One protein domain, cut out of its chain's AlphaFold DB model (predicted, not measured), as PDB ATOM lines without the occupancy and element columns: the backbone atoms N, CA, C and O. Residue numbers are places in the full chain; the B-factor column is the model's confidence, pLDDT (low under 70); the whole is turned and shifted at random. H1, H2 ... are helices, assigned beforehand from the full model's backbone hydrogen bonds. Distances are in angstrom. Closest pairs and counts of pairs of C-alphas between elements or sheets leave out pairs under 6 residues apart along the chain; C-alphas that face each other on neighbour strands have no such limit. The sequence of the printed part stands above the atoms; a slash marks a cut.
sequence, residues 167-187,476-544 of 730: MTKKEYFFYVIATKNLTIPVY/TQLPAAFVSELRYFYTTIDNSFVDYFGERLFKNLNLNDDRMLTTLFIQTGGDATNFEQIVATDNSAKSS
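AT A GLANCE: This is residues 167 to 187 and 476 to 544 of the 730 residues of an uncharacterized protein of Oxytricha trifallax (UniProt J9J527). The model is a rough ring of four helices that meet at wide angles: the long helix H2 makes one side, H1 and H3 pack on it at separate places, and H4 packs on H3 with its first residue near H1. After H2, residues 502 to 513 lead back to the start of H3 without a named element. The printed part has 90 residues, with four named helices in the order H1, H2, H3, H4 and no named strand; the class is all helix. The whole is compact, with a radius of gyration of the C-alphas of 12.3 A and spans of 38 by 31 by 20 A.

HOW THE PARTS SIT: H1, residues 169 to 179, touches H2, residues 480 to 501, at residues 493 to 497 of H2 alone. Their closest C-alphas, those of Val 176 and Ile 493, are 6.8 A apart, and the two run opposite ways at a steep tilt of 59 degrees. H3, residues 514 to 523, touches residues 483 to 487 of H2 alone and is about perpendicular to H2, at 80 degrees; the closest C-alphas are those of Val 483 and Asp 514, 6.6 A apart. H4, residues 531 to 544, touches H3 with residues 533 to 537 alone, opposite ways at a steep tilt of 50 degrees; the closest C-alphas, those of Leu 520 and Thr 537, are 6.5 A apart. H1 and H4 are close but not clearly touching, with the C-alphas of Lys 170 and Phe 531 closest at 6.4 A. H1 and H3 are apart, as are H2 and H4. In H1, H2 and H3 every O i to N i+4 pair is within hydrogen-bond range; in H4, 7 of 10 are.

IN THESE COORDINATES: H1 begins at C-alpha 169, (35.907, -21.039, 22.639), and is 15.3 A long. H2 begins at C-alpha 480, (12.065, -33.006, 8.563), and is 31.0 A long. H3 is 13.9 A long. H4 is 21.4 A long and ends at C-alpha 544, (15.374, -9.300, 13.676).

THE WHOLE: The C-alphas of Met 167 and Thr 476 are the two farthest apart, at 37.7 A. Residues 188 to 475 are not printed, and C-alphas 187 and 476 are 12.2 A apart across this cut, which lies in the link from H1 to H2. The link from H2 to H3 is long, with 12 residues. Mean pLDDT of the printed part is 93.5; residues 543 to 544 are under 70.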
ATOM      1  N   MET A 167      41.253 -24.008  27.147       97.19
ATOM      2  CA  MET A 167      40.919 -23.988  25.728       97.19
ATOM      3  C   MET A 167      40.171 -22.695  25.404       97.19
ATOM      4  O   MET A 167      39.350 -22.208  26.187       97.19
ATOM      5  N   THR A 168      40.446 -22.126  24.237       97.00
ATOM      6  CA  THR A 168      39.628 -21.057  23.663       97.00
ATOM      7  C   THR A 168      38.251 -21.589  23.257       97.00
ATOM      8  O   THR A 168      38.070 -22.787  23.038       97.00
ATOM      9  N   LYS A 169      37.267 -20.690  23.100       96.25
ATOM     10  CA  LYS A 169      35.907 -21.039  22.639       96.25
ATOM     11  C   LYS A 169      35.916 -21.854  21.331       96.25
ATOM     12  O   LYS A 169      35.173 -22.822  21.215       96.25
ATOM     13  N   LYS A 170      36.819 -21.518  20.402       96.56
ATOM     14  CA  LYS A 170      37.007 -22.229  19.130       96.56
ATOM     15  C   LYS A 170      37.665 -23.605  19.296       96.56
ATOM     16  O   LYS A 170      37.170 -24.573  18.732       96.56
ATOM     17  N   GLU A 171      38.742 -23.717  20.079       96.44
ATOM     18  CA  GLU A 171      39.376 -25.020  20.363       96.44
ATOM     19  C   GLU A 171      38.394 -25.983  21.045       96.44
ATOM     20  O   GLU A 171      38.315 -27.149  20.664       96.44
ATOM     21  N   TYR A 172      37.605 -25.490  22.005       96.88
ATOM     22  CA  TYR A 172      36.627 -26.314  22.713       96.88
ATOM     23  C   TYR A 172      35.475 -26.780  21.807       96.88
ATOM     24  O   TYR A 172      35.064 -27.932  21.895       96.88
ATOM     25  N   PHE A 173      34.993 -25.937  20.888       96.12
ATOM     26  CA  PHE A 173      33.988 -26.329  19.891       96.12
ATOM     27  C   PHE A 173      34.449 -27.536  19.051       96.12
ATOM     28  O   PHE A 173      33.729 -28.529  18.948       96.12
ATOM     29  N   PHE A 174      35.680 -27.508  18.526       96.00
ATOM     30  CA  PHE A 174      36.238 -28.657  17.801       96.00
ATOM     31  C   PHE A 174      36.499 -29.868  18.705       96.00
ATOM     32  O   PHE A 174      36.287 -31.002  18.280       96.00
ATOM     33  N   TYR A 175      36.923 -29.645  19.953       96.31
ATOM     34  CA  TYR A 175      37.091 -30.712  20.940       96.31
ATOM     35  C   TYR A 175      35.769 -31.439  21.233       96.31
ATOM     36  O   TYR A 175      35.760 -32.666  21.291       96.31
ATOM     37  N   VAL A 176      34.648 -30.720  21.357       95.69
ATOM     38  CA  VAL A 176      33.312 -31.320  21.527       95.69
ATOM     39  C   VAL A 176      32.935 -32.162  20.312       95.69
ATOM     40  O   VAL A 176      32.542 -33.312  20.488       95.69
ATOM     41  N   ILE A 177      33.111 -31.638  19.092       95.12
ATOM     42  CA  ILE A 177      32.821 -32.388  17.858       95.12
ATOM     43  C   ILE A 177      33.619 -33.702  17.819       95.12
ATOM     44  O   ILE A 177      33.041 -34.769  17.610       95.12
ATOM     45  N   ALA A 178      34.924 -33.634  18.098       95.31
ATOM     46  CA  ALA A 178      35.813 -34.791  18.082       95.31
ATOM     47  C   ALA A 178      35.528 -35.806  19.206       95.31
ATOM     48  O   ALA A 178      35.554 -37.006  18.962       95.31
ATOM     49  N   THR A 179      35.254 -35.356  20.436       95.56
ATOM     50  CA  THR A 179      35.104 -36.260  21.599       95.56
ATOM     51  C   THR A 179      33.705 -36.828  21.783       95.56
ATOM     52  O   THR A 179      33.559 -37.908  22.352       95.56
ATOM     53  N   LYS A 180      32.668 -36.136  21.303       94.50
ATOM     54  CA  LYS A 180      31.286 -36.635  21.314       94.50
ATOM     55  C   LYS A 180      30.947 -37.467  20.069       94.50
ATOM     56  O   LYS A 180      29.800 -37.879  19.935       94.50
ATOM     57  N   ASN A 181      31.916 -37.708  19.176       93.00
ATOM     58  CA  ASN A 181      31.726 -38.359  17.873       93.00
ATOM     59  C   ASN A 181      30.570 -37.732  17.067       93.00
ATOM     60  O   ASN A 181      29.772 -38.432  16.444       93.00
ATOM     61  N   LEU A 182      30.453 -36.400  17.111       95.06
ATOM     62  CA  LEU A 182      29.384 -35.680  16.427       95.06
ATOM     63  C   LEU A 182      29.693 -35.591  14.935       95.06
ATOM     64  O   LEU A 182      30.388 -34.683  14.476       95.06
ATOM     65  N   THR A 183      29.141 -36.524  14.170       93.69
ATOM     66  CA  THR A 183      29.121 -36.439  12.711       93.69
ATOM     67  C   THR A 183      28.291 -35.227  12.296       93.69
ATOM     68  O   THR A 183      27.112 -35.139  12.633       93.69
ATOM     69  N   ILE A 184      28.899 -34.293  11.557       92.81
ATOM     70  CA  ILE A 184      28.166 -33.190  10.922       92.81
ATOM     71  C   ILE A 184      27.177 -33.823   9.931       92.81
ATOM     72  O   ILE A 184      27.627 -34.548   9.038       92.81
ATOM     73  N   PRO A 185      25.856 -33.598  10.058       90.69
ATOM     74  CA  PRO A 185      24.888 -34.193   9.147       90.69
ATOM     75  C   PRO A 185      25.089 -33.608   7.742       90.69
ATOM     76  O   PRO A 185      24.956 -32.404   7.514       90.69
ATOM     77  N   VAL A 186      25.457 -34.467   6.790       92.81
ATOM     78  CA  VAL A 186      25.715 -34.081   5.397       92.81
ATOM     79  C   VAL A 186      24.414 -34.181   4.611       92.81
ATOM     80  O   VAL A 186      23.850 -35.268   4.482       92.81
ATOM     81  N   TYR A 187      23.948 -33.059   4.056       91.44
ATOM     82  CA  TYR A 187      22.742 -33.056   3.231       91.44
ATOM     83  C   TYR A 187      23.002 -33.717   1.871       91.44
ATOM     84  O   TYR A 187      23.495 -33.093   0.931       91.44
ATOM     85  N   THR A 476      13.655 -24.183  -0.526       75.06
ATOM     86  CA  THR A 476      13.877 -25.632  -0.528       75.06
ATOM     87  C   THR A 476      13.815 -26.159   0.900       75.06
ATOM     88  O   THR A 476      14.749 -25.981   1.682       75.06
ATOM     89  N   GLN A 477      12.675 -26.742   1.263       88.38
ATOM     90  CA  GLN A 477      12.406 -27.148   2.631       88.38
ATOM     91  C   GLN A 477      13.236 -28.399   2.898       88.38
ATOM     92  O   GLN A 477      13.065 -29.413   2.217       88.38
ATOM     93  N   LEU A 478      14.182 -28.321   3.839       94.69
ATOM     94  CA  LEU A 478      14.972 -29.495   4.184       94.69
ATOM     95  C   LEU A 478      14.048 -30.574   4.778       94.69
ATOM     96  O   LEU A 478      13.112 -30.241   5.511       94.69
ATOM     97  N   PRO A 479      14.284 -31.862   4.474       96.12
ATOM     98  CA  PRO A 479      13.479 -32.960   4.993       96.12
ATOM     99  C   PRO A 479      13.435 -32.932   6.519       96.12
ATOM    100  O   PRO A 479      14.479 -32.824   7.160       96.12
ATOM    101  N   ALA A 480      12.250 -33.101   7.110       95.62
ATOM    102  CA  ALA A 480      12.065 -33.006   8.563       95.62
ATOM    103  C   ALA A 480      13.007 -33.932   9.365       95.62
ATOM    104  O   ALA A 480      13.498 -33.546  10.423       95.62
ATOM    105  N   ALA A 481      13.333 -35.116   8.828       96.06
ATOM    106  CA  ALA A 481      14.329 -36.019   9.411       96.06
ATOM    107  C   ALA A 481      15.726 -35.372   9.512       96.06
ATOM    108  O   ALA A 481      16.340 -35.390  10.575       96.06
ATOM    109  N   PHE A 482      16.190 -34.723   8.441       96.44
ATOM    110  CA  PHE A 482      17.476 -34.024   8.414       96.44
ATOM    111  C   PHE A 482      17.486 -32.796   9.338       96.44
ATOM    112  O   PHE A 482      18.475 -32.525  10.015       96.44
ATOM    113  N   VAL A 483      16.364 -32.074   9.435       96.56
ATOM    114  CA  VAL A 483      16.228 -30.956  10.383       96.56
ATOM    115  C   VAL A 483      16.266 -31.451  11.838       96.56
ATOM    116  O   VAL A 483      16.869 -30.802  12.693       96.56
ATOM    117  N   SER A 484      15.728 -32.642  12.125       97.31
ATOM    118  CA  SER A 484      15.867 -33.295  13.435       97.31
ATOM    119  C   SER A 484      17.319 -33.692  13.749       97.31
ATOM    120  O   SER A 484      17.771 -33.493  14.878       97.31
ATOM    121  N   GLU A 485      18.075 -34.202  12.771       97.06
ATOM    122  CA  GLU A 485      19.512 -34.492  12.928       97.06
ATOM    123  C   GLU A 485      20.325 -33.214  13.201       97.06
ATOM    124  O   GLU A 485      21.112 -33.174  14.149       97.06
ATOM    125  N   LEU A 486      20.076 -32.135  12.444       96.75
ATOM    126  CA  LEU A 486      20.665 -30.814  12.699       96.75
ATOM    127  C   LEU A 486      20.348 -30.317  14.115       96.75
ATOM    128  O   LEU A 486      21.220 -29.772  14.792       96.75
ATOM    129  N   ARG A 487      19.110 -30.514  14.578       97.56
ATOM    130  CA  ARG A 487      18.654 -30.048  15.894       97.56
ATOM    131  C   ARG A 487      19.419 -30.764  16.996       97.56
ATOM    132  O   ARG A 487      19.932 -30.116  17.907       97.56
ATOM    133  N   TYR A 488      19.547 -32.084  16.887       97.50
ATOM    134  CA  TYR A 488      20.331 -32.888  17.817       97.50
ATOM    135  C   TYR A 488      21.815 -32.484  17.815       97.50
ATOM    136  O   TYR A 488      22.404 -32.285  18.879       97.50
ATOM    137  N   PHE A 489      22.402 -32.273  16.632       97.25
ATOM    138  CA  PHE A 489      23.792 -31.837  16.478       97.25
ATOM    139  C   PHE A 489      24.049 -30.486  17.169       97.25
ATOM    140  O   PHE A 489      24.882 -30.399  18.075       97.25
ATOM    141  N   TYR A 490      23.300 -29.437  16.809       97.00
ATOM    142  CA  TYR A 490      23.523 -28.095  17.356       97.00
ATOM    143  C   TYR A 490      23.167 -27.977  18.845       97.00
ATOM    144  O   TYR A 490      23.879 -27.287  19.575       97.00
ATOM    145  N   THR A 491      22.133 -28.674  19.335       97.56
ATOM    146  CA  THR A 491      21.798 -28.674  20.776       97.56
ATOM    147  C   THR A 491      22.834 -29.423  21.616       97.56
ATOM    148  O   THR A 491      23.173 -28.960  22.704       97.56
ATOM    149  N   THR A 492      23.413 -30.520  21.113       97.62
ATOM    150  CA  THR A 492      24.502 -31.235  21.811       97.62
ATOM    151  C   THR A 492      25.755 -30.365  21.941       97.62
ATOM    152  O   THR A 492      26.410 -30.373  22.989       97.62
ATOM    153  N   ILE A 493      26.068 -29.573  20.909       96.69
ATOM    154  CA  ILE A 493      27.160 -28.594  20.956       96.69
ATOM    155  C   ILE A 493      26.837 -27.455  21.930       96.69
ATOM    156  O   ILE A 493      27.687 -27.146  22.762       96.69
ATOM    157  N   ASP A 494      25.639 -26.857  21.871       97.62
ATOM    158  CA  ASP A 494      25.255 -25.757  22.774       97.62
ATOM    159  C   ASP A 494      25.337 -26.186  24.242       97.62
ATOM    160  O   ASP A 494      25.982 -25.512  25.040       97.62
ATOM    161  N   ASN A 495      24.775 -27.351  24.582       97.50
ATOM    162  CA  ASN A 495      24.803 -27.891  25.942       97.50
ATOM    163  C   ASN A 495      26.243 -28.145  26.420       97.50
ATOM    164  O   ASN A 495      26.628 -27.662  27.480       97.50
ATOM    165  N   SER A 496      27.078 -28.801  25.605       97.31
ATOM    166  CA  SER A 496      28.492 -29.027  25.957       97.31
ATOM    167  C   SER A 496      29.253 -27.705  26.152       97.31
ATOM    168  O   SER A 496      30.133 -27.591  27.005       97.31
ATOM    169  N   PHE A 497      28.918 -26.677  25.368       97.19
ATOM    170  CA  PHE A 497      29.517 -25.348  25.469       97.19
ATOM    171  C   PHE A 497      29.055 -24.592  26.729       97.19
ATOM    172  O   PHE A 497      29.878 -23.933  27.372       97.19
ATOM    173  N   VAL A 498      27.784 -24.745  27.124       97.31
ATOM    174  CA  VAL A 498      27.247 -24.272  28.412       97.31
ATOM    175  C   VAL A 498      27.981 -24.932  29.576       97.31
ATOM    176  O   VAL A 498      28.419 -24.216  30.474       97.31
ATOM    177  N   ASP A 499      28.190 -26.251  29.540       97.25
ATOM    178  CA  ASP A 499      28.857 -26.992  30.620       97.25
ATOM    179  C   ASP A 499      30.295 -26.499  30.875       97.25
ATOM    180  O   ASP A 499      30.736 -26.412  32.021       97.25
ATOM    181  N   TYR A 500      31.036 -26.141  29.817       97.44
ATOM    182  CA  TYR A 500      32.440 -25.717  29.929       97.44
ATOM    183  C   TYR A 500      32.633 -24.205  30.134       97.44
ATOM    184  O   TYR A 500      33.546 -23.795  30.857       97.44
ATOM    185  N   PHE A 501      31.809 -23.354  29.508       97.00
ATOM    186  CA  PHE A 501      31.957 -21.890  29.583       97.00
ATOM    187  C   PHE A 501      30.939 -21.186  30.490       97.00
ATOM    188  O   PHE A 501      31.123 -20.002  30.771       97.00
ATOM    189  N   GLY A 502      29.875 -21.863  30.933       97.75
ATOM    190  CA  GLY A 502      28.764 -21.251  31.671       97.75
ATOM    191  C   GLY A 502      27.882 -20.324  30.822       97.75
ATOM    192  O   GLY A 502      27.105 -19.542  31.366       97.75
ATOM    193  N   GLU A 503      28.004 -20.373  29.493       96.81
ATOM    194  CA  GLU A 503      27.255 -19.544  28.543       96.81
ATOM    195  C   GLU A 503      26.789 -20.391  27.358       96.81
ATOM    196  O   GLU A 503      27.541 -21.244  26.897       96.81
ATOM    197  N   ARG A 504      25.612 -20.094  26.789       96.75
ATOM    198  CA  ARG A 504      25.209 -20.660  25.490       96.75
ATOM    199  C   ARG A 504      26.143 -20.203  24.369       96.75
ATOM    200  O   ARG A 504      26.604 -19.053  24.371       96.75
ATOM    201  N   LEU A 505      26.386 -21.097  23.413       96.62
ATOM    202  CA  LEU A 505      27.016 -20.780  22.133       96.62
ATOM    203  C   LEU A 505      26.035 -20.001  21.251       96.62
ATOM    204  O   LEU A 505      26.424 -19.007  20.641       96.62
ATOM    205  N   PHE A 506      24.774 -20.434  21.248       97.38
ATOM    206  CA  PHE A 506      23.671 -19.824  20.514       97.38
ATOM    207  C   PHE A 506      22.836 -18.968  21.469       97.38
ATOM    208  O   PHE A 506      22.055 -19.484  22.271       97.38
ATOM    209  N   LYS A 507      23.054 -17.650  21.455       96.69
ATOM    210  CA  LYS A 507      22.405 -16.715  22.389       96.69
ATOM    211  C   LYS A 507      21.148 -16.075  21.814       96.69
ATOM    212  O   LYS A 507      20.297 -15.664  22.599       96.69
ATOM    213  N   ASN A 508      21.032 -15.978  20.489       96.56
ATOM    214  CA  ASN A 508      19.903 -15.321  19.820       96.56
ATOM    215  C   ASN A 508      19.195 -16.240  18.803       96.56
ATOM    216  O   ASN A 508      18.061 -15.962  18.423       96.56
ATOM    217  N   LEU A 509      19.817 -17.350  18.391       96.25
ATOM    218  CA  LEU A 509      19.168 -18.401  17.605       96.25
ATOM    219  C   LEU A 509      18.321 -19.324  18.488       96.25
ATOM    220  O   LEU A 509      18.827 -20.015  19.373       96.25
ATOM    221  N   ASN A 510      17.025 -19.407  18.189       97.25
ATOM    222  CA  ASN A 510      16.159 -20.430  18.752       97.25
ATOM    223  C   ASN A 510      16.420 -21.770  18.048       97.25
ATOM    224  O   ASN A 510      15.854 -22.042  16.992       97.25
ATOM    225  N   LEU A 511      17.235 -22.638  18.656       97.19
ATOM    226  CA  LEU A 511      17.500 -23.991  18.140       97.19
ATOM    227  C   LEU A 511      16.241 -24.876  18.044       97.19
ATOM    228  O   LEU A 511      16.301 -25.943  17.433       97.19
ATOM    229  N   ASN A 512      15.107 -24.453  18.622       97.00
ATOM    230  CA  ASN A 512      13.830 -25.143  18.455       97.00
ATOM    231  C   ASN A 512      13.013 -24.699  17.228       97.00
ATOM    232  O   ASN A 512      11.998 -25.337  16.940       97.00
ATOM    233  N   ASP A 513      13.430 -23.653  16.511       97.00
ATOM    234  CA  ASP A 513      12.801 -23.195  15.268       97.00
ATOM    235  C   ASP A 513      13.521 -23.805  14.052       97.00
ATOM    236  O   ASP A 513      14.673 -23.479  13.753       97.00
ATOM    237  N   ASP A 514      12.816 -24.675  13.323       97.00
ATOM    238  CA  ASP A 514      13.317 -25.342  12.116       97.00
ATOM    239  C   ASP A 514      13.787 -24.357  11.039       97.00
ATOM    240  O   ASP A 514      14.709 -24.669  10.281       97.00
ATOM    241  N   ARG A 515      13.195 -23.157  10.963       95.56
ATOM    242  CA  ARG A 515      13.572 -22.124   9.989       95.56
ATOM    243  C   ARG A 515      14.885 -21.459  10.381       95.56
ATOM    244  O   ARG A 515      15.744 -21.283   9.516       95.56
ATOM    245  N   MET A 516      15.071 -21.121  11.659       95.62
ATOM    246  CA  MET A 516      16.342 -20.575  12.158       95.62
ATOM    247  C   MET A 516      17.477 -21.593  12.014       95.62
ATOM    248  O   MET A 516      18.560 -21.247  11.547       95.62
ATOM    249  N   LEU A 517      17.206 -22.855  12.340       96.06
ATOM    250  CA  LEU A 517      18.150 -23.962  12.222       96.06
ATOM    251  C   LEU A 517      18.540 -24.247  10.760       96.06
ATOM    252  O   LEU A 517      19.719 -24.381  10.435       96.06
ATOM    253  N   THR A 518      17.552 -24.245   9.859       95.31
ATOM    254  CA  THR A 518      17.750 -24.315   8.402       95.31
ATOM    255  C   THR A 518      18.584 -23.138   7.895       95.31
ATOM    256  O   THR A 518      19.503 -23.322   7.102       95.31
ATOM    257  N   THR A 519      18.299 -21.924   8.373       94.50
ATOM    258  CA  THR A 519      19.020 -20.707   7.978       94.50
ATOM    259  C   THR A 519      20.471 -20.755   8.446       94.50
ATOM    260  O   THR A 519      21.359 -20.447   7.657       94.50
ATOM    261  N   LEU A 520      20.733 -21.208   9.677       95.69
ATOM    262  CA  LEU A 520      22.083 -21.440  10.195       95.69
ATOM    263  C   LEU A 520      22.852 -22.441   9.319       95.69
ATOM    264  O   LEU A 520      23.952 -22.137   8.857       95.69
ATOM    265  N   PHE A 521      22.256 -23.598   9.023       95.56
ATOM    266  CA  PHE A 521      22.881 -24.614   8.175       95.56
ATOM    267  C   PHE A 521      23.194 -24.081   6.765       95.56
ATOM    268  O   PHE A 521      24.323 -24.207   6.293       95.56
ATOM    269  N   ILE A 522      22.242 -23.405   6.113       93.75
ATOM    270  CA  ILE A 522      22.433 -22.840   4.767       93.75
ATOM    271  C   ILE A 522      23.467 -21.700   4.770       93.75
ATOM    272  O   ILE A 522      24.311 -21.649   3.878       93.75
ATOM    273  N   GLN A 523      23.449 -20.801   5.760       93.38
ATOM    274  CA  GLN A 523      24.394 -19.674   5.838       93.38
ATOM    275  C   GLN A 523      25.831 -20.112   6.146       93.38
ATOM    276  O   GLN A 523      26.766 -19.507   5.628       93.38
ATOM    277  N   THR A 524      26.011 -21.186   6.919       92.00
ATOM    278  CA  THR A 524      27.320 -21.849   7.088       92.00
ATOM    279  C   THR A 524      27.733 -22.687   5.869       92.00
ATOM    280  O   THR A 524      28.791 -23.307   5.871       92.00
ATOM    281  N   GLY A 525      26.915 -22.740   4.809       89.88
ATOM    282  CA  GLY A 525      27.182 -23.529   3.603       89.88
ATOM    283  C   GLY A 525      27.174 -25.043   3.834       89.88
ATOM    284  O   GLY A 525      27.785 -25.778   3.062       89.88
ATOM    285  N   GLY A 526      26.541 -25.507   4.916       87.12
ATOM    286  CA  GLY A 526      26.667 -26.870   5.436       87.12
ATOM    287  C   GLY A 526      28.013 -27.174   6.110       87.12
ATOM    288  O   GLY A 526      28.192 -28.265   6.650       87.12
ATOM    289  N   ASP A 527      28.954 -26.225   6.118       83.88
ATOM    290  CA  ASP A 527      30.271 -26.371   6.728       83.88
ATOM    291  C   ASP A 527      30.254 -25.892   8.187       83.88
ATOM    292  O   ASP A 527      30.682 -24.790   8.545       83.88
ATOM    293  N   ALA A 528      29.785 -26.778   9.068       79.94
ATOM    294  CA  ALA A 528      29.791 -26.542  10.508       79.94
ATOM    295  C   ALA A 528      31.209 -26.453  11.126       79.94
ATOM    296  O   ALA A 528      31.324 -26.288  12.341       79.94
ATOM    297  N   THR A 529      32.297 -26.529  10.342       83.00
ATOM    298  CA  THR A 529      33.654 -26.284  10.858       83.00
ATOM    299  C   THR A 529      33.963 -24.793  11.041       83.00
ATOM    300  O   THR A 529      34.867 -24.443  11.803       83.00
ATOM    301  N   ASN A 530      33.207 -23.885  10.413       88.31
ATOM    302  CA  ASN A 530      33.459 -22.448  10.516       88.31
ATOM    303  C   ASN A 530      32.780 -21.810  11.745       88.31
ATOM    304  O   ASN A 530      31.739 -21.157  11.652       88.31
ATOM    305  N   PHE A 531      33.413 -21.976  12.911       89.81
ATOM    306  CA  PHE A 531      32.980 -21.389  14.188       89.81
ATOM    307  C   PHE A 531      32.677 -19.881  14.096       89.81
ATOM    308  O   PHE A 531      31.694 -19.406  14.663       89.81
ATOM    309  N   GLU A 532      33.495 -19.114  13.373       92.56
ATOM    310  CA  GLU A 532      33.297 -17.676  13.200       92.56
ATOM    311  C   GLU A 532      32.019 -17.338  12.415       92.56
ATOM    312  O   GLU A 532      31.339 -16.379  12.776       92.56
ATOM    313  N   GLN A 533      31.652 -18.123  11.396       90.12
ATOM    314  CA  GLN A 533      30.375 -17.959  10.686       90.12
ATOM    315  C   GLN A 533      29.182 -18.320  11.575       90.12
ATOM    316  O   GLN A 533      28.224 -17.558  11.631       90.12
ATOM    317  N   ILE A 534      29.267 -19.426  12.323       89.12
ATOM    318  CA  ILE A 534      28.228 -19.855  13.274       89.12
ATOM    319  C   ILE A 534      27.924 -18.731  14.280       89.12
ATOM    320  O   ILE A 534      26.768 -18.354  14.476       89.12
ATOM    321  N   VAL A 535      28.967 -18.138  14.868       91.50
ATOM    322  CA  VAL A 535      28.832 -17.015  15.809       91.50
ATOM    323  C   VAL A 535      28.367 -15.731  15.107       91.50
ATOM    324  O   VAL A 535      27.613 -14.959  15.697       91.50
ATOM    325  N   ALA A 536      28.764 -15.473  13.859       89.62
ATOM    326  CA  ALA A 536      28.267 -14.322  13.101       89.62
ATOM    327  C   ALA A 536      26.756 -14.427  12.812       89.62
ATOM    328  O   ALA A 536      26.040 -13.444  13.004       89.62
ATOM    329  N   THR A 537      26.265 -15.612  12.432       90.69
ATOM    330  CA  THR A 537      24.835 -15.883  12.219       90.69
ATOM    331  C   THR A 537      24.031 -15.815  13.521       90.69
ATOM    332  O   THR A 537      22.939 -15.250  13.527       90.69
ATOM    333  N   ASP A 538      24.567 -16.286  14.656       91.94
ATOM    334  CA  ASP A 538      23.903 -16.080  15.953       91.94
ATOM    335  C   ASP A 538      23.781 -14.592  16.309       91.94
ATOM    336  O   ASP A 538      22.747 -14.153  16.805       91.94
ATOM    337  N   ASN A 539      24.804 -13.782  16.026       91.56
ATOM    338  CA  ASN A 539      24.750 -12.348  16.310       91.56
ATOM    339  C   ASN A 539      23.820 -11.574  15.360       91.56
ATOM    340  O   ASN A 539      23.217 -10.596  15.799       91.56
ATOM    341  N   SER A 540      23.657 -11.993  14.098       90.56
ATOM    342  CA  SER A 540      22.716 -11.349  13.164       90.56
ATOM    343  C   SER A 540      21.250 -11.704  13.449       90.56
ATOM    344  O   SER A 540      20.374 -10.857  13.266       90.56
ATOM    345  N   ALA A 541      20.976 -12.891  14.003       86.94
ATOM    346  CA  ALA A 541      19.647 -13.262  14.498       86.94
ATOM    347  C   ALA A 541      19.136 -12.327  15.616       86.94
ATOM    348  O   ALA A 541      17.932 -12.181  15.804       86.94
ATOM    349  N   LYS A 542      20.034 -11.633  16.330       84.19
ATOM    350  CA  LYS A 542      19.658 -10.657  17.365       84.19
ATOM    351  C   LYS A 542      18.934  -9.423  16.817       84.19
ATOM    352  O   LYS A 542      18.159  -8.806  17.538       84.19
ATOM    353  N   SER A 543      19.216  -9.027  15.575       69.31
ATOM    354  CA  SER A 543      18.691  -7.785  14.985       69.31
ATOM    355  C   SER A 543      17.285  -7.898  14.385       69.31
ATOM    356  O   SER A 543      16.750  -6.885  13.959       69.31
ATOM    357  N   SER A 544      16.670  -9.085  14.345       58.88
ATOM    358  CA  SER A 544      15.374  -9.300  13.676       58.88
ATOM    359  C   SER A 544      14.155  -9.302  14.611       58.88
ATOM    360  O   SER A 544      13.137  -9.893  14.263       58.88
TER     361      SER A 544